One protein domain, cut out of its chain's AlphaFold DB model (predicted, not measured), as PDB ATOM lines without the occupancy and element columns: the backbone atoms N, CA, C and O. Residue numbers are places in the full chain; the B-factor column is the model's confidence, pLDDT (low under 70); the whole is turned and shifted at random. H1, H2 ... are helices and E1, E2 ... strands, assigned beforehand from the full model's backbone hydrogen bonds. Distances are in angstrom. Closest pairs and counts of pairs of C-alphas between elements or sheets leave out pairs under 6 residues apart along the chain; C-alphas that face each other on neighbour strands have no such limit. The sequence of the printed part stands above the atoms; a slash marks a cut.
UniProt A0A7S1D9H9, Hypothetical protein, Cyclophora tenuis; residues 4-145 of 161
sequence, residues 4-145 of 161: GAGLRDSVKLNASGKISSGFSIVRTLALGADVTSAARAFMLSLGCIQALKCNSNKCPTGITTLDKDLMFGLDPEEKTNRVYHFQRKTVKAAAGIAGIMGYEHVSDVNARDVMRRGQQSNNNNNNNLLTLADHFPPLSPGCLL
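What this domain is: This is residues 4 to 145 of the 161 residues of the protein "Hypothetical protein" of Cyclophora tenuis (UniProt A0A7S1D9H9). One long helix, H4, runs along the length of a loose model; the shorter helices H1 and H2 meet it at a steep angle, and H1 also packs on a small parallel pair of strands, E1 and E2. Beyond H4's first residues lies H3, reached from H2 by the long loop 46 to 67; towards the other end of H4 is the hairpin E3 and E4, whose residues 121 to 126 stick out. The 142 printed residues include E1, H1, E2, H2, H3, H4, E3, E4 and H5, in that order, mostly helix, with under half of the residues in named elements. The radius of gyration of the C-alphas is 19.8 A, and the spans are 57 by 41 by 36 A.

How they stand to each other: E1, residues 14 to 16, and E2, residues 35 to 37, are parallel neighbours, with N 15 and O 35 2.9 A apart. With H1, residues 22 to 30, they form a strand-helix-strand unit, two parallel strands joined through a helix, with a right-handed crossover. The closest C-alphas of H1 and E2 are those of Ile 25 and Thr 36, 6.5 A apart. H2, residues 40 to 45, touches residues 79 to 86 alone of H4, residues 76 to 100, at a steep tilt of 65 degrees, opposite ways; the closest C-alphas, of Ser 45 and Val 83, are 5.5 A apart. H1 touches residues 90 to 98 alone of H4 at a steep tilt of 56 degrees, the same way, closest at the C-alphas of Gly 22 and Ala 94, 3.9 A. H3, residues 68 to 71, touches no helix. E3, residues 115 to 117, and E4, residues 129 to 131, form an antiparallel hairpin, with N 116 and O 130 2.8 A apart. Every O i to N i+4 pair is within hydrogen-bond range in H1 and H2, and 20 of 21 in H4; H3 and H5, residues 132 to 135, are too short for such a pair.

Where its parts are: E1 begins at C-alpha 14 (-39.752, 15.460, -43.895). H1 is 12.3 A long, and H4 is 35.5 A, from C-alpha 76 (-53.752, 14.017, -19.903) to C-alpha 100 (-20.031, 9.061, -29.859). H5 ends at C-alpha 135 (-27.336, 0.554, -50.597).

The domain as a whole: The C-alphas farthest apart, of Asp 69 and Leu 145, are 59.0 A apart, while those of Gly 4 and Leu 145 are 7.3 A apart. The printed part has no cut; the links H2 to H3, H4 to E3 and E3 to E4 are long. Residues 119 to 127 have pLDDT under 70.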
ATOM      1  N   GLY A   4     -29.673  14.968 -58.021       92.06
ATOM      2  CA  GLY A   4     -29.493  14.797 -59.467       92.06
ATOM      3  C   GLY A   4     -30.340  15.742 -60.327       92.06
ATOM      4  O   GLY A   4     -29.938  16.051 -61.438       92.06
ATOM      5  N   ALA A   5     -31.469  16.234 -59.816       91.88
ATOM      6  CA  ALA A   5     -32.305  17.244 -60.470       91.88
ATOM      7  C   ALA A   5     -31.888  18.692 -60.134       91.88
ATOM      8  O   ALA A   5     -32.528  19.627 -60.598       91.88
ATOM      9  N   GLY A   6     -30.864  18.897 -59.295       92.88
ATOM     10  CA  GLY A   6     -30.433  20.232 -58.861       92.88
ATOM     11  C   GLY A   6     -31.404  20.937 -57.903       92.88
ATOM     12  O   GLY A   6     -31.315  22.144 -57.725       92.88
ATOM     13  N   LEU A   7     -32.331  20.203 -57.274       93.56
ATOM     14  CA  LEU A   7     -33.408  20.760 -56.436       93.56
ATOM     15  C   LEU A   7     -33.217  20.516 -54.931       93.56
ATOM     16  O   LEU A   7     -34.105  20.842 -54.143       93.56
ATOM     17  N   ARG A   8     -32.100  19.907 -54.507       93.94
ATOM     18  CA  ARG A   8     -31.902  19.507 -53.102       93.94
ATOM     19  C   ARG A   8     -31.971  20.690 -52.130       93.94
ATOM     20  O   ARG A   8     -32.520  20.515 -51.044       93.94
ATOM     21  N   ASP A   9     -31.465  21.853 -52.524       93.56
ATOM     22  CA  ASP A   9     -31.402  23.034 -51.654       93.56
ATOM     23  C   ASP A   9     -32.722  23.818 -51.616       93.56
ATOM     24  O   ASP A   9     -32.998  24.533 -50.655       93.56
ATOM     25  N   SER A  10     -33.581  23.619 -52.618       95.06
ATOM     26  CA  SER A  10     -34.880  24.290 -52.742       95.06
ATOM     27  C   SER A  10     -36.012  23.582 -51.991       95.06
ATOM     28  O   SER A  10     -37.107  24.129 -51.874       95.06
ATOM     29  N   VAL A  11     -35.789  22.356 -51.502       95.12
ATOM     30  CA  VAL A  11     -36.831  21.512 -50.897       95.12
ATOM     31  C   VAL A  11     -36.361  20.948 -49.562       95.12
ATOM     32  O   VAL A  11     -35.269  20.392 -49.453       95.12
ATOM     33  N   LYS A  12     -37.226  21.031 -48.545       94.75
ATOM     34  CA  LYS A  12     -37.029  20.344 -47.264       94.75
ATOM     35  C   LYS A  12     -37.723  18.988 -47.250       94.75
ATOM     36  O   LYS A  12     -38.892  18.867 -47.614       94.75
ATOM     37  N   LEU A  13     -37.005  17.968 -46.798       95.19
ATOM     38  CA  LEU A  13     -37.464  16.589 -46.718       95.19
ATOM     39  C   LEU A  13     -37.900  16.241 -45.295       95.19
ATOM     40  O   LEU A  13     -37.070  16.076 -44.401       95.19
ATOM     41  N   ASN A  14     -39.207  16.069 -45.103       96.44
ATOM     42  CA  ASN A  14     -39.752  15.460 -43.895       96.44
ATOM     43  C   ASN A  14     -39.931  13.952 -44.110       96.44
ATOM     44  O   ASN A  14     -40.786  13.521 -44.885       96.44
ATOM     45  N   ALA A  15     -39.136  13.150 -43.410       96.25
ATOM     46  CA  ALA A  15     -39.239  11.702 -43.446       96.25
ATOM     47  C   ALA A  15     -40.040  11.179 -42.250       96.25
ATOM     48  O   ALA A  15     -39.780  11.504 -41.093       96.25
ATOM     49  N   SER A  16     -40.998  10.302 -42.526       94.31
ATOM     50  CA  SER A  16     -41.736   9.573 -41.499       94.31
ATOM     51  C   SER A  16     -41.606   8.068 -41.712       94.31
ATOM     52  O   SER A  16     -41.098   7.604 -42.732       94.31
ATOM     53  N   GLY A  17     -42.075   7.294 -40.736       88.50
ATOM     54  CA  GLY A  17     -42.095   5.835 -40.816       88.50
ATOM     55  C   GLY A  17     -41.049   5.188 -39.916       88.50
ATOM     56  O   GLY A  17     -39.848   5.330 -40.105       88.50
ATOM     57  N   LYS A  18     -41.531   4.442 -38.914       92.50
ATOM     58  CA  LYS A  18     -40.705   3.711 -37.934       92.50
ATOM     59  C   LYS A  18     -39.638   4.573 -37.226       92.50
ATOM     60  O   LYS A  18     -38.614   4.050 -36.796       92.50
ATOM     61  N   ILE A  19     -39.910   5.869 -37.048       97.19
ATOM     62  CA  ILE A  19     -39.123   6.751 -36.179       97.19
ATOM     63  C   ILE A  19     -39.547   6.487 -34.731       97.19
ATOM     64  O   ILE A  19     -40.567   6.997 -34.270       97.19
ATOM     65  N   SER A  20     -38.830   5.596 -34.046       96.00
ATOM     66  CA  SER A  20     -39.158   5.140 -32.684       96.00
ATOM     67  C   SER A  20     -37.965   5.099 -31.730       96.00
ATOM     68  O   SER A  20     -38.131   4.756 -30.564       96.00
ATOM     69  N   SER A  21     -36.763   5.413 -32.211       97.38
ATOM     70  CA  SER A  21     -35.521   5.399 -31.433       97.38
ATOM     71  C   SER A  21     -34.547   6.481 -31.901       97.38
ATOM     72  O   SER A  21     -34.647   6.969 -33.030       97.38
ATOM     73  N   GLY A  22     -33.553   6.810 -31.070       97.31
ATOM     74  CA  GLY A  22     -32.492   7.744 -31.459       97.31
ATOM     75  C   GLY A  22     -31.760   7.299 -32.731       97.31
ATOM     76  O   GLY A  22     -31.548   8.099 -33.635       97.31
ATOM     77  N   PHE A  23     -31.495   5.995 -32.873       96.75
ATOM     78  CA  PHE A  23     -30.892   5.440 -34.088       96.75
ATOM     79  C   PHE A  23     -31.775   5.621 -35.327       96.75
ATOM     80  O   PHE A  23     -31.267   5.928 -36.399       96.75
ATOM     81  N   SER A  24     -33.099   5.468 -35.203       96.75
ATOM     82  CA  SER A  24     -34.002   5.700 -36.337       96.75
ATOM     83  C   SER A  24     -33.992   7.158 -36.808       96.75
ATOM     84  O   SER A  24     -34.113   7.388 -38.008       96.75
ATOM     85  N   ILE A  25     -33.774   8.119 -35.900       97.31
ATOM     86  CA  ILE A  25     -33.585   9.534 -36.247       97.31
ATOM     87  C   ILE A  25     -32.270   9.696 -37.012       97.31
ATOM     88  O   ILE A  25     -32.295  10.110 -38.168       97.31
ATOM     89  N   VAL A  26     -31.149   9.285 -36.407       97.31
ATOM     90  CA  VAL A  26     -29.797   9.395 -36.988       97.31
ATOM     91  C   VAL A  26     -29.741   8.770 -38.378       97.31
ATOM     92  O   VAL A  26     -29.353   9.419 -39.341       97.31
ATOM     93  N   ARG A  27     -30.206   7.524 -38.509       95.69
ATOM     94  CA  ARG A  27     -30.231   6.795 -39.780       95.69
ATOM     95  C   ARG A  27     -31.020   7.534 -40.860       95.69
ATOM     96  O   ARG A  27     -30.643   7.489 -42.024       95.69
ATOM     97  N   THR A  28     -32.147   8.133 -40.495       96.38
ATOM     98  CA  THR A  28     -33.035   8.794 -41.459       96.38
ATOM     99  C   THR A  28     -32.467  10.137 -41.904       96.38
ATOM    100  O   THR A  28     -32.503  10.440 -43.095       96.38
ATOM    101  N   LEU A  29     -31.886  10.899 -40.977       96.12
ATOM    102  CA  LEU A  29     -31.164  12.132 -41.296       96.12
ATOM    103  C   LEU A  29     -29.939  11.840 -42.175       96.12
ATOM    104  O   LEU A  29     -29.768  12.480 -43.205       96.12
ATOM    105  N   ALA A  30     -29.188  10.778 -41.869       95.69
ATOM    106  CA  ALA A  30     -28.036  10.344 -42.659       95.69
ATOM    107  C   ALA A  30     -28.375   9.938 -44.103       95.69
ATOM    108  O   ALA A  30     -27.525  10.018 -44.988       95.69
ATOM    109  N   LEU A  31     -29.617   9.508 -44.364       93.88
ATOM    110  CA  LEU A  31     -30.120   9.240 -45.718       93.88
ATOM    111  C   LEU A  31     -30.499  10.516 -46.490       93.88
ATOM    112  O   LEU A  31     -30.835  10.431 -47.671       93.88
ATOM    113  N   GLY A  32     -30.453  11.683 -45.843       93.12
ATOM    114  CA  GLY A  32     -30.684  12.987 -46.456       93.12
ATOM    115  C   GLY A  32     -31.995  13.670 -46.065       93.12
ATOM    116  O   GLY A  32     -32.332  14.675 -46.689       93.12
ATOM    117  N   ALA A  33     -32.735  13.159 -45.074       95.81
ATOM    118  CA  ALA A  33     -33.900  13.863 -44.532       95.81
ATOM    119  C   ALA A  33     -33.476  15.113 -43.742       95.81
ATOM    120  O   ALA A  33     -32.465  15.089 -43.048       95.81
ATOM    121  N   ASP A  34     -34.275  16.178 -43.798       95.38
ATOM    122  CA  ASP A  34     -34.055  17.399 -43.008       95.38
ATOM    123  C   ASP A  34     -34.775  17.329 -41.652       95.38
ATOM    124  O   ASP A  34     -34.300  17.855 -40.648       95.38
ATOM    125  N   VAL A  35     -35.939  16.675 -41.617       95.50
ATOM    126  CA  VAL A  35     -36.770  16.510 -40.418       95.50
ATOM    127  C   VAL A  35     -37.289  15.080 -40.360       95.50
ATOM    128  O   VAL A  35     -37.548  14.455 -41.390       95.50
ATOM    129  N   THR A  36     -37.464  14.560 -39.144       96.69
ATOM    130  CA  THR A  36     -38.120  13.268 -38.924       96.69
ATOM    131  C   THR A  36     -39.429  13.433 -38.167       96.69
ATOM    132  O   THR A  36     -39.513  14.198 -37.208       96.69
ATOM    133  N   SER A  37     -40.450  12.688 -38.587       96.62
ATOM    134  CA  SER A  37     -41.768  12.678 -37.955       96.62
ATOM    135  C   SER A  37     -42.100  11.291 -37.415       96.62
ATOM    136  O   SER A  37     -42.084  10.288 -38.137       96.62
ATOM    137  N   ALA A  38     -42.456  11.234 -36.135       96.31
ATOM    138  CA  ALA A  38     -42.988  10.043 -35.492       96.31
ATOM    139  C   ALA A  38     -44.498  10.207 -35.289       96.31
ATOM    140  O   ALA A  38     -44.967  11.274 -34.925       96.31
ATOM    141  N   ALA A  39     -45.264   9.137 -35.501       94.56
ATOM    142  CA  ALA A  39     -46.689   9.092 -35.161       94.56
ATOM    143  C   ALA A  39     -46.976   7.845 -34.327       94.56
ATOM    144  O   ALA A  39     -47.374   7.923 -33.167       94.56
ATOM    145  N   ARG A  40     -46.655   6.667 -34.878       95.06
ATOM    146  CA  ARG A  40     -46.860   5.388 -34.186       95.06
ATOM    147  C   ARG A  40     -46.125   5.311 -32.850       95.06
ATOM    148  O   ARG A  40     -46.701   4.822 -31.888       95.06
ATOM    149  N   ALA A  41     -44.890   5.803 -32.784       96.62
ATOM    150  CA  ALA A  41     -44.119   5.781 -31.547       96.62
ATOM    151  C   ALA A  41     -44.745   6.678 -30.465       96.62
ATOM    152  O   ALA A  41     -44.836   6.259 -29.314       96.62
ATOM    153  N   PHE A  42     -45.295   7.837 -30.845       96.62
ATOM    154  CA  PHE A  42     -46.057   8.669 -29.915       96.62
ATOM    155  C   PHE A  42     -47.330   7.986 -29.437       96.62
ATOM    156  O   PHE A  42     -47.579   7.969 -28.236       96.62
ATOM    157  N   MET A  43     -48.084   7.342 -30.331       96.19
ATOM    158  CA  MET A  43     -49.259   6.557 -29.936       96.19
ATOM    159  C   MET A  43     -48.892   5.463 -28.928       96.19
ATOM    160  O   MET A  43     -49.606   5.283 -27.948       96.19
ATOM    161  N   LEU A  44     -47.773   4.755 -29.123       96.06
ATOM    162  CA  LEU A  44     -47.278   3.763 -28.161       96.06
ATOM    163  C   LEU A  44     -46.882   4.417 -26.828       96.06
ATOM    164  O   LEU A  44     -47.272   3.924 -25.773       96.06
ATOM    165  N   SER A  45     -46.182   5.556 -26.859       96.50
ATOM    166  CA  SER A  45     -45.810   6.291 -25.641       96.50
ATOM    167  C   SER A  45     -47.032   6.768 -24.843       96.50
ATOM    168  O   SER A  45     -47.023   6.701 -23.616       96.50
ATOM    169  N   LEU A  46     -48.106   7.138 -25.551       95.75
ATOM    170  CA  LEU A  46     -49.413   7.533 -25.021       95.75
ATOM    171  C   LEU A  46     -50.210   6.344 -24.440       95.75
ATOM    172  O   LEU A  46     -51.203   6.541 -23.742       95.75
ATOM    173  N   GLY A  47     -49.798   5.106 -24.734       95.38
ATOM    174  CA  GLY A  47     -50.427   3.881 -24.233       95.38
ATOM    175  C   GLY A  47     -51.198   3.068 -25.276       95.38
ATOM    176  O   GLY A  47     -52.035   2.255 -24.907       95.38
ATOM    177  N   CYS A  48     -50.974   3.259 -26.578       96.69
ATOM    178  CA  CYS A  48     -51.539   2.374 -27.598       96.69
ATOM    179  C   CYS A  48     -50.992   0.951 -27.423       96.69
ATOM    180  O   CYS A  48     -49.786   0.738 -27.466       96.69
ATOM    181  N   ILE A  49     -51.889  -0.028 -27.322       96.44
ATOM    182  CA  ILE A  49     -51.545  -1.458 -27.211       96.44
ATOM    183  C   ILE A  49     -51.652  -2.207 -28.544       96.44
ATOM    184  O   ILE A  49     -51.683  -3.428 -28.586       96.44
ATOM    185  N   GLN A  50     -51.771  -1.475 -29.655       96.50
ATOM    186  CA  GLN A  50     -51.954  -2.049 -30.990       96.50
ATOM    187  C   GLN A  50     -53.192  -2.951 -31.141       96.50
ATOM    188  O   GLN A  50     -53.156  -3.910 -31.899       96.50
ATOM    189  N   ALA A  51     -54.316  -2.602 -30.509       96.44
ATOM    190  CA  ALA A  51     -55.554  -3.385 -30.590       96.44
ATOM    191  C   ALA A  51     -56.196  -3.454 -31.995       96.44
ATOM    192  O   ALA A  51     -57.153  -4.196 -32.181       96.44
ATOM    193  N   LEU A  52     -55.721  -2.649 -32.958       96.38
ATOM    194  CA  LEU A  52     -56.245  -2.562 -34.333       96.38
ATOM    195  C   LEU A  52     -57.752  -2.235 -34.414       96.38
ATOM    196  O   LEU A  52     -58.423  -2.586 -35.375       96.38
ATOM    197  N   LYS A  53     -58.275  -1.514 -33.414       96.44
ATOM    198  CA  LYS A  53     -59.676  -1.056 -33.331       96.44
ATOM    199  C   LYS A  53     -59.832   0.451 -33.559       96.44
ATOM    200  O   LYS A  53     -60.793   1.056 -33.098       96.44
ATOM    201  N   CYS A  54     -58.873   1.081 -34.233       96.50
ATOM    202  CA  CYS A  54     -58.822   2.542 -34.323       96.50
ATOM    203  C   CYS A  54     -60.028   3.140 -35.069       96.50
ATOM    204  O   CYS A  54     -60.469   4.234 -34.744       96.50
ATOM    205  N   ASN A  55     -60.569   2.412 -36.048       96.94
ATOM    206  CA  ASN A  55     -61.681   2.831 -36.902       96.94
ATOM    207  C   ASN A  55     -63.072   2.512 -36.330       96.94
ATOM    208  O   ASN A  55     -64.067   2.936 -36.903       96.94
ATOM    209  N   SER A  56     -63.169   1.727 -35.253       96.81
ATOM    210  CA  SER A  56     -64.452   1.196 -34.768       96.81
ATOM    211  C   SER A  56     -65.062   1.993 -33.618       96.81
ATOM    212  O   SER A  56     -66.054   1.554 -33.042       96.81
ATOM    213  N   ASN A  57     -64.452   3.123 -33.245       96.19
ATOM    214  CA  ASN A  57     -64.784   3.904 -32.050       96.19
ATOM    215  C   ASN A  57     -64.630   3.126 -30.720       96.19
ATOM    216  O   ASN A  57     -65.038   3.610 -29.673       96.19
ATOM    217  N   LYS A  58     -64.019   1.931 -30.729       96.56
ATOM    218  CA  LYS A  58     -63.895   1.028 -29.565       96.56
ATOM    219  C   LYS A  58     -62.437   0.827 -29.147       96.56
ATOM    220  O   LYS A  58     -61.983  -0.298 -28.924       96.56
ATOM    221  N   CYS A  59     -61.669   1.915 -29.120       96.94
ATOM    222  CA  CYS A  59     -60.273   1.885 -28.697       96.94
ATOM    223  C   CYS A  59     -60.190   1.620 -27.184       96.94
ATOM    224  O   CYS A  59     -60.628   2.470 -26.413       96.94
ATOM    225  N   PRO A  60     -59.601   0.496 -26.734       95.25
ATOM    226  CA  PRO A  60     -59.615   0.121 -25.316       95.25
ATOM    227  C   PRO A  60     -58.744   1.024 -24.430       95.25
ATOM    228  O   PRO A  60     -58.797   0.915 -23.215       95.25
ATOM    229  N   THR A  61     -57.918   1.889 -25.024       95.38
ATOM    230  CA  THR A  61     -56.997   2.777 -24.297       95.38
ATOM    231  C   THR A  61     -57.387   4.252 -24.394       95.38
ATOM    232  O   THR A  61     -56.582   5.125 -24.060       95.38
ATOM    233  N   GLY A  62     -58.588   4.540 -24.908       95.38
ATOM    234  CA  GLY A  62     -59.155   5.890 -24.956       95.38
ATOM    235  C   GLY A  62     -58.589   6.819 -26.033       95.38
ATOM    236  O   GLY A  62     -59.007   7.963 -26.121       95.38
ATOM    237  N   ILE A  63     -57.643   6.367 -26.867       95.94
ATOM    238  CA  ILE A  63     -56.919   7.251 -27.807       95.94
ATOM    239  C   ILE A  63     -57.775   7.657 -29.017       95.94
ATOM    240  O   ILE A  63     -57.734   8.800 -29.452       95.94
ATOM    241  N   THR A  64     -58.511   6.710 -29.603       96.00
ATOM    242  CA  THR A  64     -59.298   6.921 -30.834       96.00
ATOM    243  C   THR A  64     -60.748   6.504 -30.600       96.00
ATOM    244  O   THR A  64     -61.238   5.534 -31.186       96.00
ATOM    245  N   THR A  65     -61.400   7.162 -29.648       96.06
ATOM    246  CA  THR A  65     -62.801   6.925 -29.296       96.06
ATOM    247  C   THR A  65     -63.454   8.217 -28.815       96.06
ATOM    248  O   THR A  65     -62.790   9.066 -28.229       96.06
ATOM    249  N   LEU A  66     -64.746   8.353 -29.093       95.06
ATOM    250  CA  LEU A  66     -65.638   9.382 -28.556       95.06
ATOM    251  C   LEU A  66     -66.553   8.822 -27.451       95.06
ATOM    252  O   LEU A  66     -67.431   9.527 -26.959       95.06
ATOM    253  N   ASP A  67     -66.391   7.545 -27.094       96.12
ATOM    254  CA  ASP A  67     -67.097   6.910 -25.985       96.12
ATOM    255  C   ASP A  67     -66.510   7.402 -24.655       96.12
ATOM    256  O   ASP A  67     -65.320   7.212 -24.384       96.12
ATOM    257  N   LYS A  68     -67.347   8.035 -23.826       94.44
ATOM    258  CA  LYS A  68     -66.933   8.652 -22.559       94.44
ATOM    259  C   LYS A  68     -66.327   7.638 -21.586       94.44
ATOM    260  O   LYS A  68     -65.377   7.991 -20.888       94.44
ATOM    261  N   ASP A  69     -66.810   6.398 -21.588       94.56
ATOM    262  CA  ASP A  69     -66.329   5.354 -20.677       94.56
ATOM    263  C   ASP A  69     -64.925   4.884 -21.079       94.56
ATOM    264  O   ASP A  69     -64.073   4.609 -20.234       94.56
ATOM    265  N   LEU A  70     -64.642   4.847 -22.385       95.50
ATOM    266  CA  LEU A  70     -63.324   4.484 -22.907       95.50
ATOM    267  C   LEU A  70     -62.332   5.652 -22.854       95.50
ATOM    268  O   LEU A  70     -61.136   5.429 -22.649       95.50
ATOM    269  N   MET A  71     -62.803   6.891 -23.029       94.75
ATOM    270  CA  MET A  71     -61.979   8.104 -22.948       94.75
ATOM    271  C   MET A  71     -61.337   8.288 -21.573       94.75
ATOM    272  O   MET A  71     -60.255   8.866 -21.506       94.75
ATOM    273  N   PHE A  72     -61.929   7.741 -20.504       90.50
ATOM    274  CA  PHE A  72     -61.309   7.707 -19.174       90.50
ATOM    275  C   PHE A  72     -59.895   7.107 -19.200       90.50
ATOM    276  O   PHE A  72     -59.013   7.533 -18.461       90.50
ATOM    277  N   GLY A  73     -59.634   6.168 -20.115       88.31
ATOM    278  CA  GLY A  73     -58.307   5.593 -20.308       88.31
ATOM    279  C   GLY A  73     -57.259   6.569 -20.856       88.31
ATOM    280  O   GLY A  73     -56.094   6.183 -20.932       88.31
ATOM    281  N   LEU A  74     -57.628   7.790 -21.271       92.50
ATOM    282  CA  LEU A  74     -56.765   8.860 -21.786       92.50
ATOM    283  C   LEU A  74     -56.630  10.015 -20.781       92.50
ATOM    284  O   LEU A  74     -57.104  11.114 -21.039       92.50
ATOM    285  N   ASP A  75     -55.925   9.773 -19.675       93.31
ATOM    286  CA  ASP A  75     -55.578  10.811 -18.696       93.31
ATOM    287  C   ASP A  75     -54.470  11.757 -19.220       93.31
ATOM    288  O   ASP A  75     -53.333  11.311 -19.429       93.31
ATOM    289  N   PRO A  76     -54.752  13.057 -19.447       93.50
ATOM    290  CA  PRO A  76     -53.752  14.017 -19.903       93.50
ATOM    291  C   PRO A  76     -52.601  14.232 -18.911       93.50
ATOM    292  O   PRO A  76     -51.474  14.457 -19.365       93.50
ATOM    293  N   GLU A  77     -52.836  14.153 -17.598       93.62
ATOM    294  CA  GLU A  77     -51.815  14.442 -16.582       93.62
ATOM    295  C   GLU A  77     -50.718  13.367 -16.577       93.62
ATOM    296  O   GLU A  77     -49.520  13.673 -16.660       93.62
ATOM    297  N   GLU A  78     -51.107  12.091 -16.590       92.88
ATOM    298  CA  GLU A  78     -50.164  10.976 -16.709       92.88
ATOM    299  C   GLU A  78     -49.512  10.935 -18.103       92.88
ATOM    300  O   GLU A  78     -48.285  10.837 -18.256       92.88
ATOM    301  N   LYS A  79     -50.325  11.002 -19.161       95.19
ATOM    302  CA  LYS A  79     -49.862  10.667 -20.514       95.19
ATOM    303  C   LYS A  79     -48.979  11.733 -21.140       95.19
ATOM    304  O   LYS A  79     -48.077  11.387 -21.910       95.19
ATOM    305  N   THR A  80     -49.162  13.000 -20.771       97.00
ATOM    306  CA  THR A  80     -48.272  14.091 -21.193       97.00
ATOM    307  C   THR A  80     -46.835  13.815 -20.766       97.00
ATOM    308  O   THR A  80     -45.916  13.899 -21.582       97.00
ATOM    309  N   ASN A  81     -46.635  13.380 -19.518       97.31
ATOM    310  CA  ASN A  81     -45.310  13.054 -18.996       97.31
ATOM    311  C   ASN A  81     -44.656  11.903 -19.771       97.31
ATOM    312  O   ASN A  81     -43.455  11.933 -20.050       97.31
ATOM    313  N   ARG A  82     -45.432  10.895 -20.178       96.50
ATOM    314  CA  ARG A  82     -44.924   9.761 -20.969       96.50
ATOM    315  C   ARG A  82     -44.453  10.193 -22.353       96.50
ATOM    316  O   ARG A  82     -43.344   9.839 -22.757       96.50
ATOM    317  N   VAL A  83     -45.267  10.985 -23.048       97.50
ATOM    318  CA  VAL A  83     -44.942  11.543 -24.370       97.50
ATOM    319  C   VAL A  83     -43.709  12.445 -24.284       97.50
ATOM    320  O   VAL A  83     -42.775  12.292 -25.076       97.50
ATOM    321  N   TYR A  84     -43.663  13.327 -23.283       97.88
ATOM    322  CA  TYR A  84     -42.530  14.211 -23.022       97.88
ATOM    323  C   TYR A  84     -41.232  13.427 -22.811       97.88
ATOM    324  O   TYR A  84     -40.227  13.673 -23.485       97.88
ATOM    325  N   HIS A  85     -41.246  12.442 -21.909       97.69
ATOM    326  CA  HIS A  85     -40.070  11.629 -21.626       97.69
ATOM    327  C   HIS A  85     -39.640  10.796 -22.829       97.69
ATOM    328  O   HIS A  85     -38.436  10.694 -23.081       97.69
ATOM    329  N   PHE A  86     -40.586  10.228 -23.582       97.69
ATOM    330  CA  PHE A  86     -40.287   9.504 -24.813       97.69
ATOM    331  C   PHE A  86     -39.547  10.405 -25.808       97.69
ATOM    332  O   PHE A  86     -38.439  10.057 -26.223       97.69
ATOM    333  N   GLN A  87     -40.089  11.584 -26.130       97.75
ATOM    334  CA  GLN A  87     -39.455  12.493 -27.086       97.75
ATOM    335  C   GLN A  87     -38.092  12.969 -26.588       97.75
ATOM    336  O   GLN A  87     -37.092  12.846 -27.298       97.75
ATOM    337  N   ARG A  88     -38.024  13.460 -25.343       98.31
ATOM    338  CA  ARG A  88     -36.789  14.001 -24.761       98.31
ATOM    339  C   ARG A  88     -35.673  12.959 -24.737       98.31
ATOM    340  O   ARG A  88     -34.545  13.268 -25.113       98.31
ATOM    341  N   LYS A  89     -35.969  11.724 -24.321       98.19
ATOM    342  CA  LYS A  89     -34.971  10.643 -24.278       98.19
ATOM    343  C   LYS A  89     -34.586  10.160 -25.674       98.19
ATOM    344  O   LYS A  89     -33.415   9.875 -25.895       98.19
ATOM    345  N   THR A  90     -35.527  10.113 -26.616       97.94
ATOM    346  CA  THR A  90     -35.254   9.702 -28.003       97.94
ATOM    347  C   THR A  90     -34.329  10.694 -28.705       97.94
ATOM    348  O   THR A  90     -33.336  10.280 -29.305       97.94
ATOM    349  N   VAL A  91     -34.592  11.997 -28.567       97.62
ATOM    350  CA  VAL A  91     -33.725  13.061 -29.100       97.62
ATOM    351  C   VAL A  91     -32.362  13.053 -28.410       97.62
ATOM    352  O   VAL A  91     -31.338  13.085 -29.087       97.62
ATOM    353  N   LYS A  92     -32.324  12.921 -27.074       98.38
ATOM    354  CA  LYS A  92     -31.061  12.801 -26.330       98.38
ATOM    355  C   LYS A  92     -30.233  11.600 -26.800       98.38
ATOM    356  O   LYS A  92     -29.021  11.718 -26.923       98.38
ATOM    357  N   ALA A  93     -30.870  10.465 -27.079       98.31
ATOM    358  CA  ALA A  93     -30.188   9.288 -27.608       98.31
ATOM    359  C   ALA A  93     -29.637   9.525 -29.023       98.31
ATOM    360  O   ALA A  93     -28.523   9.103 -29.303       98.31
ATOM    361  N   ALA A  94     -30.373  10.220 -29.899       98.00
ATOM    362  CA  ALA A  94     -29.876  10.588 -31.230       98.00
ATOM    363  C   ALA A  94     -28.635  11.493 -31.146       98.00
ATOM    364  O   ALA A  94     -27.629  11.209 -31.791       98.00
ATOM    365  N   ALA A  95     -28.682  12.525 -30.297       98.12
ATOM    366  CA  ALA A  95     -27.539  13.401 -30.037       98.12
ATOM    367  C   ALA A  95     -26.352  12.634 -29.433       98.12
ATOM    368  O   ALA A  95     -25.218  12.820 -29.855       98.12
ATOM    369  N   GLY A  96     -26.615  11.718 -28.495       98.38
ATOM    370  CA  GLY A  96     -25.584  10.859 -27.914       98.38
ATOM    371  C   GLY A  96     -24.907   9.956 -28.948       98.38
ATOM    372  O   GLY A  96     -23.691   9.817 -28.916       98.38
ATOM    373  N   ILE A  97     -25.668   9.387 -29.890       98.00
ATOM    374  CA  ILE A  97     -25.109   8.587 -30.992       98.00
ATOM    375  C   ILE A  97     -24.186   9.447 -31.861       98.00
ATOM    376  O   ILE A  97     -23.053   9.042 -32.100       98.00
ATOM    377  N   ALA A  98     -24.635  10.633 -32.286       97.69
ATOM    378  CA  ALA A  98     -23.813  11.544 -33.085       97.69
ATOM    379  C   ALA A  98     -22.528  11.956 -32.343       97.69
ATOM    380  O   ALA A  98     -21.442  11.875 -32.912       97.69
ATOM    381  N   GLY A  99     -22.632  12.277 -31.050       97.75
ATOM    382  CA  GLY A  99     -21.479  12.629 -30.221       97.75
ATOM    383  C   GLY A  99     -20.468  11.490 -30.063       97.75
ATOM    384  O   GLY A  99     -19.267  11.724 -30.151       97.75
ATOM    385  N   ILE A 100     -20.922  10.239 -29.902       97.50
ATOM    386  CA  ILE A 100     -20.031   9.061 -29.859       97.50
ATOM    387  C   ILE A 100     -19.309   8.861 -31.199       97.50
ATOM    388  O   ILE A 100     -18.170   8.403 -31.225       97.50
ATOM    389  N   MET A 101     -19.956   9.221 -32.306       96.38
ATOM    390  CA  MET A 101     -19.365   9.185 -33.646       96.38
ATOM    391  C   MET A 101     -18.409  10.362 -33.912       96.38
ATOM    392  O   MET A 101     -17.772  10.386 -34.960       96.38
ATOM    393  N   GLY A 102     -18.284  11.312 -32.977       97.06
ATOM    394  CA  GLY A 102     -17.420  12.488 -33.103       97.06
ATOM    395  C   GLY A 102     -18.053  13.668 -33.842       97.06
ATOM    396  O   GLY A 102     -17.341  14.600 -34.201       97.06
ATOM    397  N   TYR A 103     -19.368  13.642 -34.072       97.62
ATOM    398  CA  TYR A 103     -20.095  14.734 -34.716       97.62
ATOM    399  C   TYR A 103     -20.673  15.716 -33.695       97.62
ATOM    400  O   TYR A 103     -21.163  15.314 -32.636       97.62
ATOM    401  N   GLU A 104     -20.660  17.005 -34.040       96.25
ATOM    402  CA  GLU A 104     -21.262  18.067 -33.228       96.25
ATOM    403  C   GLU A 104     -22.785  18.105 -33.406       96.25
ATOM    404  O   GLU A 104     -23.533  18.221 -32.427       96.25
ATOM    405  N   HIS A 105     -23.266  17.919 -34.638       95.50
ATOM    406  CA  HIS A 105     -24.688  17.868 -34.941       95.50
ATOM    407  C   HIS A 105     -25.111  16.514 -35.513       95.50
ATOM    408  O   HIS A 105     -24.403  15.852 -36.265       95.50
ATOM    409  N   VAL A 106     -26.345  16.107 -35.202       95.00
ATOM    410  CA  VAL A 106     -26.928  14.865 -35.742       95.00
ATOM    411  C   VAL A 106     -27.050  14.918 -37.272       95.00
ATOM    412  O   VAL A 106     -26.994  13.881 -37.928       95.00
ATOM    413  N   SER A 107     -27.197  16.117 -37.838       92.88
ATOM    414  CA  SER A 107     -27.226  16.363 -39.283       92.88
ATOM    415  C   SER A 107     -25.905  16.068 -39.990       92.88
ATOM    416  O   SER A 107     -25.916  15.894 -41.204       92.88
ATOM    417  N   ASP A 108     -24.793  15.998 -39.259       95.44
ATOM    418  CA  ASP A 108     -23.466  15.789 -39.845       95.44
ATOM    419  C   ASP A 108     -23.187  14.303 -40.105       95.44
ATOM    420  O   ASP A 108     -22.251  13.949 -40.822       95.44
ATOM    421  N   VAL A 109     -24.022  13.417 -39.550       96.19
ATOM    422  CA  VAL A 109     -23.937  11.979 -39.794       96.19
ATOM    423  C   VAL A 109     -24.311  11.690 -41.243       96.19
ATOM    424  O   VAL A 109     -25.399  12.035 -41.700       96.19
ATOM    425  N   ASN A 110     -23.435  10.995 -41.963       94.50
ATOM    426  CA  ASN A 110     -23.610  10.681 -43.375       94.50
ATOM    427  C   ASN A 110     -24.010   9.215 -43.590       94.50
ATOM    428  O   ASN A 110     -23.748   8.338 -42.768       94.50
ATOM    429  N   ALA A 111     -24.581   8.906 -44.759       94.38
ATOM    430  CA  ALA A 111     -24.960   7.538 -45.135       94.38
ATOM    431  C   ALA A 111     -23.789   6.529 -45.083       94.38
ATOM    432  O   ALA A 111     -24.005   5.339 -44.852       94.38
ATOM    433  N   ARG A 112     -22.546   6.992 -45.259       94.75
ATOM    434  CA  ARG A 112     -21.327   6.174 -45.119       94.75
ATOM    435  C   ARG A 112     -21.054   5.711 -43.685       94.75
ATOM    436  O   ARG A 112     -20.413   4.686 -43.496       94.75
ATOM    437  N   ASP A 113     -21.577   6.422 -42.689       94.75
ATOM    438  CA  ASP A 113     -21.309   6.137 -41.276       94.75
ATOM    439  C   ASP A 113     -22.283   5.100 -40.690       94.75
ATOM    440  O   ASP A 113     -22.090   4.600 -39.582       94.75
ATOM    441  N   VAL A 114     -23.352   4.767 -41.421       94.56
ATOM    442  CA  VAL A 114     -24.402   3.860 -40.951       94.56
ATOM    443  C   VAL A 114     -24.343   2.543 -41.707       94.56
ATOM    444  O   VAL A 114     -24.563   2.486 -42.915       94.56
ATOM    445  N   MET A 115     -24.130   1.457 -40.970       92.44
ATOM    446  CA  MET A 115     -24.084   0.108 -41.524       92.44
ATOM    447  C   MET A 115     -25.471  -0.540 -41.543       92.44
ATOM    448  O   MET A 115     -26.256  -0.434 -40.594       92.44
ATOM    449  N   ARG A 116     -25.779  -1.269 -42.617       89.69
ATOM    450  CA  ARG A 116     -26.995  -2.066 -42.775       89.69
ATOM    451  C   ARG A 116     -26.654  -3.424 -43.371       89.69
ATOM    452  O   ARG A 116     -26.076  -3.529 -44.451       89.69
ATOM    453  N   ARG A 117     -27.124  -4.478 -42.705       87.50
ATOM    454  CA  ARG A 117     -27.074  -5.834 -43.255       87.50
ATOM    455  C   ARG A 117     -27.922  -5.906 -44.529       87.50
ATOM    456  O   ARG A 117     -29.119  -5.596 -44.495       87.50
ATOM    457  N   GLY A 118     -27.296  -6.270 -45.641       78.19
ATOM    458  CA  GLY A 118     -27.980  -6.532 -46.898       78.19
ATOM    459  C   GLY A 118     -28.811  -7.810 -46.834       78.19
ATOM    460  O   GLY A 118     -28.673  -8.621 -45.917       78.19
ATOM    461  N   GLN A 119     -29.723  -7.974 -47.792       68.88
ATOM    462  CA  GLN A 119     -30.450  -9.234 -47.930       68.88
ATOM    463  C   GLN A 119     -29.455 -10.338 -48.309       68.88
ATOM    464  O   GLN A 119     -28.526 -10.104 -49.085       68.88
ATOM    465  N   GLN A 120     -29.613 -11.514 -47.710       59.03
ATOM    466  CA  GLN A 120     -28.799 -12.676 -48.031       59.03
ATOM    467  C   GLN A 120     -29.126 -13.072 -49.476       59.03
ATOM    468  O   GLN A 120     -30.241 -13.489 -49.774       59.03
ATOM    469  N   SER A 121     -28.179 -12.864 -50.391       54.88
ATOM    470  CA  SER A 121     -28.218 -13.548 -51.683       54.88
ATOM    471  C   SER A 121     -27.946 -15.030 -51.411       54.88
ATOM    472  O   SER A 121     -27.180 -15.322 -50.498       54.88
ATOM    473  N   ASN A 122     -28.546 -15.948 -52.173       57.31
ATOM    474  CA  ASN A 122     -28.484 -17.417 -52.013       57.31
ATOM    475  C   ASN A 122     -27.067 -18.053 -52.035       57.31
ATOM    476  O   ASN A 122     -26.941 -19.268 -52.131       57.31
ATOM    477  N   ASN A 123     -25.999 -17.263 -51.932       55.84
ATOM    478  CA  ASN A 123     -24.626 -17.725 -51.794       55.84
ATOM    479  C   ASN A 123     -24.177 -17.633 -50.329       55.84
ATOM    480  O   ASN A 123     -24.440 -16.636 -49.659       55.84
ATOM    481  N   ASN A 124     -23.470 -18.668 -49.868       56.91
ATOM    482  CA  ASN A 124     -22.961 -18.950 -48.512       56.91
ATOM    483  C   ASN A 124     -22.008 -17.893 -47.885       56.91
ATOM    484  O   ASN A 124     -21.089 -18.243 -47.148       56.91
ATOM    485  N   ASN A 125     -22.208 -16.599 -48.141       58.66
ATOM    486  CA  ASN A 125     -21.425 -15.515 -47.560       58.66
ATOM    487  C   ASN A 125     -22.215 -14.847 -46.429       58.66
ATOM    488  O   ASN A 125     -23.094 -14.011 -46.640       58.66
ATOM    489  N   ASN A 126     -21.852 -15.207 -45.201       60.06
ATOM    490  CA  ASN A 126     -22.577 -14.876 -43.969       60.06
ATOM    491  C   ASN A 126     -22.447 -13.392 -43.547       60.06
ATOM    492  O   ASN A 126     -23.093 -12.959 -42.591       60.06
ATOM    493  N   ASN A 127     -21.642 -12.596 -44.264       66.88
ATOM    494  CA  ASN A 127     -21.224 -11.247 -43.867       66.88
ATOM    495  C   ASN A 127     -21.570 -10.164 -44.909       66.88
ATOM    496  O   ASN A 127     -20.713  -9.387 -45.315       66.88
ATOM    497  N   ASN A 128     -22.837 -10.070 -45.327       78.38
ATOM    498  CA  ASN A 128     -23.308  -8.970 -46.181       78.38
ATOM    499  C   ASN A 128     -23.576  -7.687 -45.360       78.38
ATOM    500  O   ASN A 128     -24.731  -7.296 -45.167       78.38
ATOM    501  N   LEU A 129     -22.534  -7.074 -44.793       85.06
ATOM    502  CA  LEU A 129     -22.623  -5.775 -44.118       85.06
ATOM    503  C   LEU A 129     -22.167  -4.677 -45.081       85.06
ATOM    504  O   LEU A 129     -21.032  -4.704 -45.538       85.06
ATOM    505  N   LEU A 130     -23.051  -3.727 -45.377       89.75
ATOM    506  CA  LEU A 130     -22.794  -2.624 -46.307       89.75
ATOM    507  C   LEU A 130     -23.173  -1.297 -45.650       89.75
ATOM    508  O   LEU A 130     -24.047  -1.269 -44.775       89.75
ATOM    509  N   THR A 131     -22.570  -0.195 -46.079       92.94
ATOM    510  CA  THR A 131     -22.990   1.139 -45.633       92.94
ATOM    511  C   THR A 131     -24.329   1.514 -46.269       92.94
ATOM    512  O   THR A 131     -24.729   0.959 -47.297       92.94
ATOM    513  N   LEU A 132     -25.057   2.477 -45.699       92.38
ATOM    514  CA  LEU A 132     -26.244   3.002 -46.375       92.38
ATOM    515  C   LEU A 132     -25.899   3.666 -47.708       92.38
ATOM    516  O   LEU A 132     -26.740   3.620 -48.599       92.38
ATOM    517  N   ALA A 133     -24.702   4.240 -47.853       92.62
ATOM    518  CA  ALA A 133     -24.243   4.805 -49.119       92.62
ATOM    519  C   ALA A 133     -24.078   3.725 -50.203       92.62
ATOM    520  O   ALA A 133     -24.421   3.973 -51.351       92.62
ATOM    521  N   ASP A 134     -23.659   2.509 -49.846       91.38
ATOM    522  CA  ASP A 134     -23.583   1.391 -50.800       91.38
ATOM    523  C   ASP A 134     -24.979   0.916 -51.229       91.38
ATOM    524  O   ASP A 134     -25.216   0.602 -52.395       91.38
ATOM    525  N   HIS A 135     -25.934   0.883 -50.290       87.88
ATOM    526  CA  HIS A 135     -27.336   0.554 -50.597       87.88
ATOM    527  C   HIS A 135     -28.026   1.645 -51.426       87.88
ATOM    528  O   HIS A 135     -28.914   1.346 -52.226       87.88
ATOM    529  N   PHE A 136     -27.659   2.905 -51.195       89.38
ATOM    530  CA  PHE A 136     -28.278   4.093 -51.776       89.38
ATOM    531  C   PHE A 136     -27.189   5.082 -52.222       89.38
ATOM    532  O   PHE A 136     -26.927   6.064 -51.518       89.38
ATOM    533  N   PRO A 137     -26.546   4.839 -53.378       89.50
ATOM    534  CA  PRO A 137     -25.426   5.655 -53.828       89.50
ATOM    535  C   PRO A 137     -25.853   7.111 -54.064       89.50
ATOM    536  O   PRO A 137     -26.903   7.355 -54.678       89.50
ATOM    537  N   PRO A 138     -25.065   8.094 -53.585       89.25
ATOM    538  CA  PRO A 138     -25.352   9.501 -53.814       89.25
ATOM    539  C   PRO A 138     -25.236   9.840 -55.304       89.25
ATOM    540  O   PRO A 138     -24.451   9.248 -56.040       89.25
ATOM    541  N   LEU A 139     -26.029  10.815 -55.745       91.94
ATOM    542  CA  LEU A 139     -25.981  11.335 -57.111       91.94
ATOM    543  C   LEU A 139     -25.212  12.650 -57.144       91.94
ATOM    544  O   LEU A 139     -25.390  13.479 -56.250       91.94
ATOM    545  N   SER A 140     -24.448  12.870 -58.211       91.50
ATOM    546  CA  SER A 140     -23.861  14.178 -58.492       91.50
ATOM    547  C   SER A 140     -24.962  15.214 -58.764       91.50
ATOM    548  O   SER A 140     -25.965  14.876 -59.406       91.50
ATOM    549  N   PRO A 141     -24.808  16.466 -58.297       93.69
ATOM    550  CA  PRO A 141     -25.753  17.534 -58.597       93.69
ATOM    551  C   PRO A 141     -25.993  17.685 -60.104       93.69
ATOM    552  O   PRO A 141     -25.044  17.644 -60.879       93.69
ATOM    553  N   GLY A 142     -27.253  17.817 -60.524       91.62
ATOM    554  CA  GLY A 142     -27.613  18.055 -61.932       91.62
ATOM    555  C   GLY A 142     -27.464  16.860 -62.888       91.62
ATOM    556  O   GLY A 142     -27.841  16.970 -64.053       91.62
ATOM    557  N   CYS A 143     -26.992  15.693 -62.427       93.56
ATOM    558  CA  CYS A 143     -26.709  14.561 -63.317       93.56
ATOM    559  C   CYS A 143     -27.923  14.060 -64.122       93.56
ATOM    560  O   CYS A 143     -27.737  13.509 -65.202       93.56
ATOM    561  N   LEU A 144     -29.149  14.227 -63.610       92.19
ATOM    562  CA  LEU A 144     -30.373  13.811 -64.305       92.19
ATOM    563  C   LEU A 144     -30.776  14.801 -65.403       92.19
ATOM    564  O   LEU A 144     -31.341  14.387 -66.409       92.19
ATOM    565  N   LEU A 145     -30.445  16.084 -65.230       91.81
ATOM    566  CA  LEU A 145     -30.677  17.129 -66.233       91.81
ATOM    567  C   LEU A 145     -29.729  16.975 -67.427       91.81
ATOM    568  O   LEU A 145     -30.100  17.251 -68.561       91.81
TER     569      LEU A 145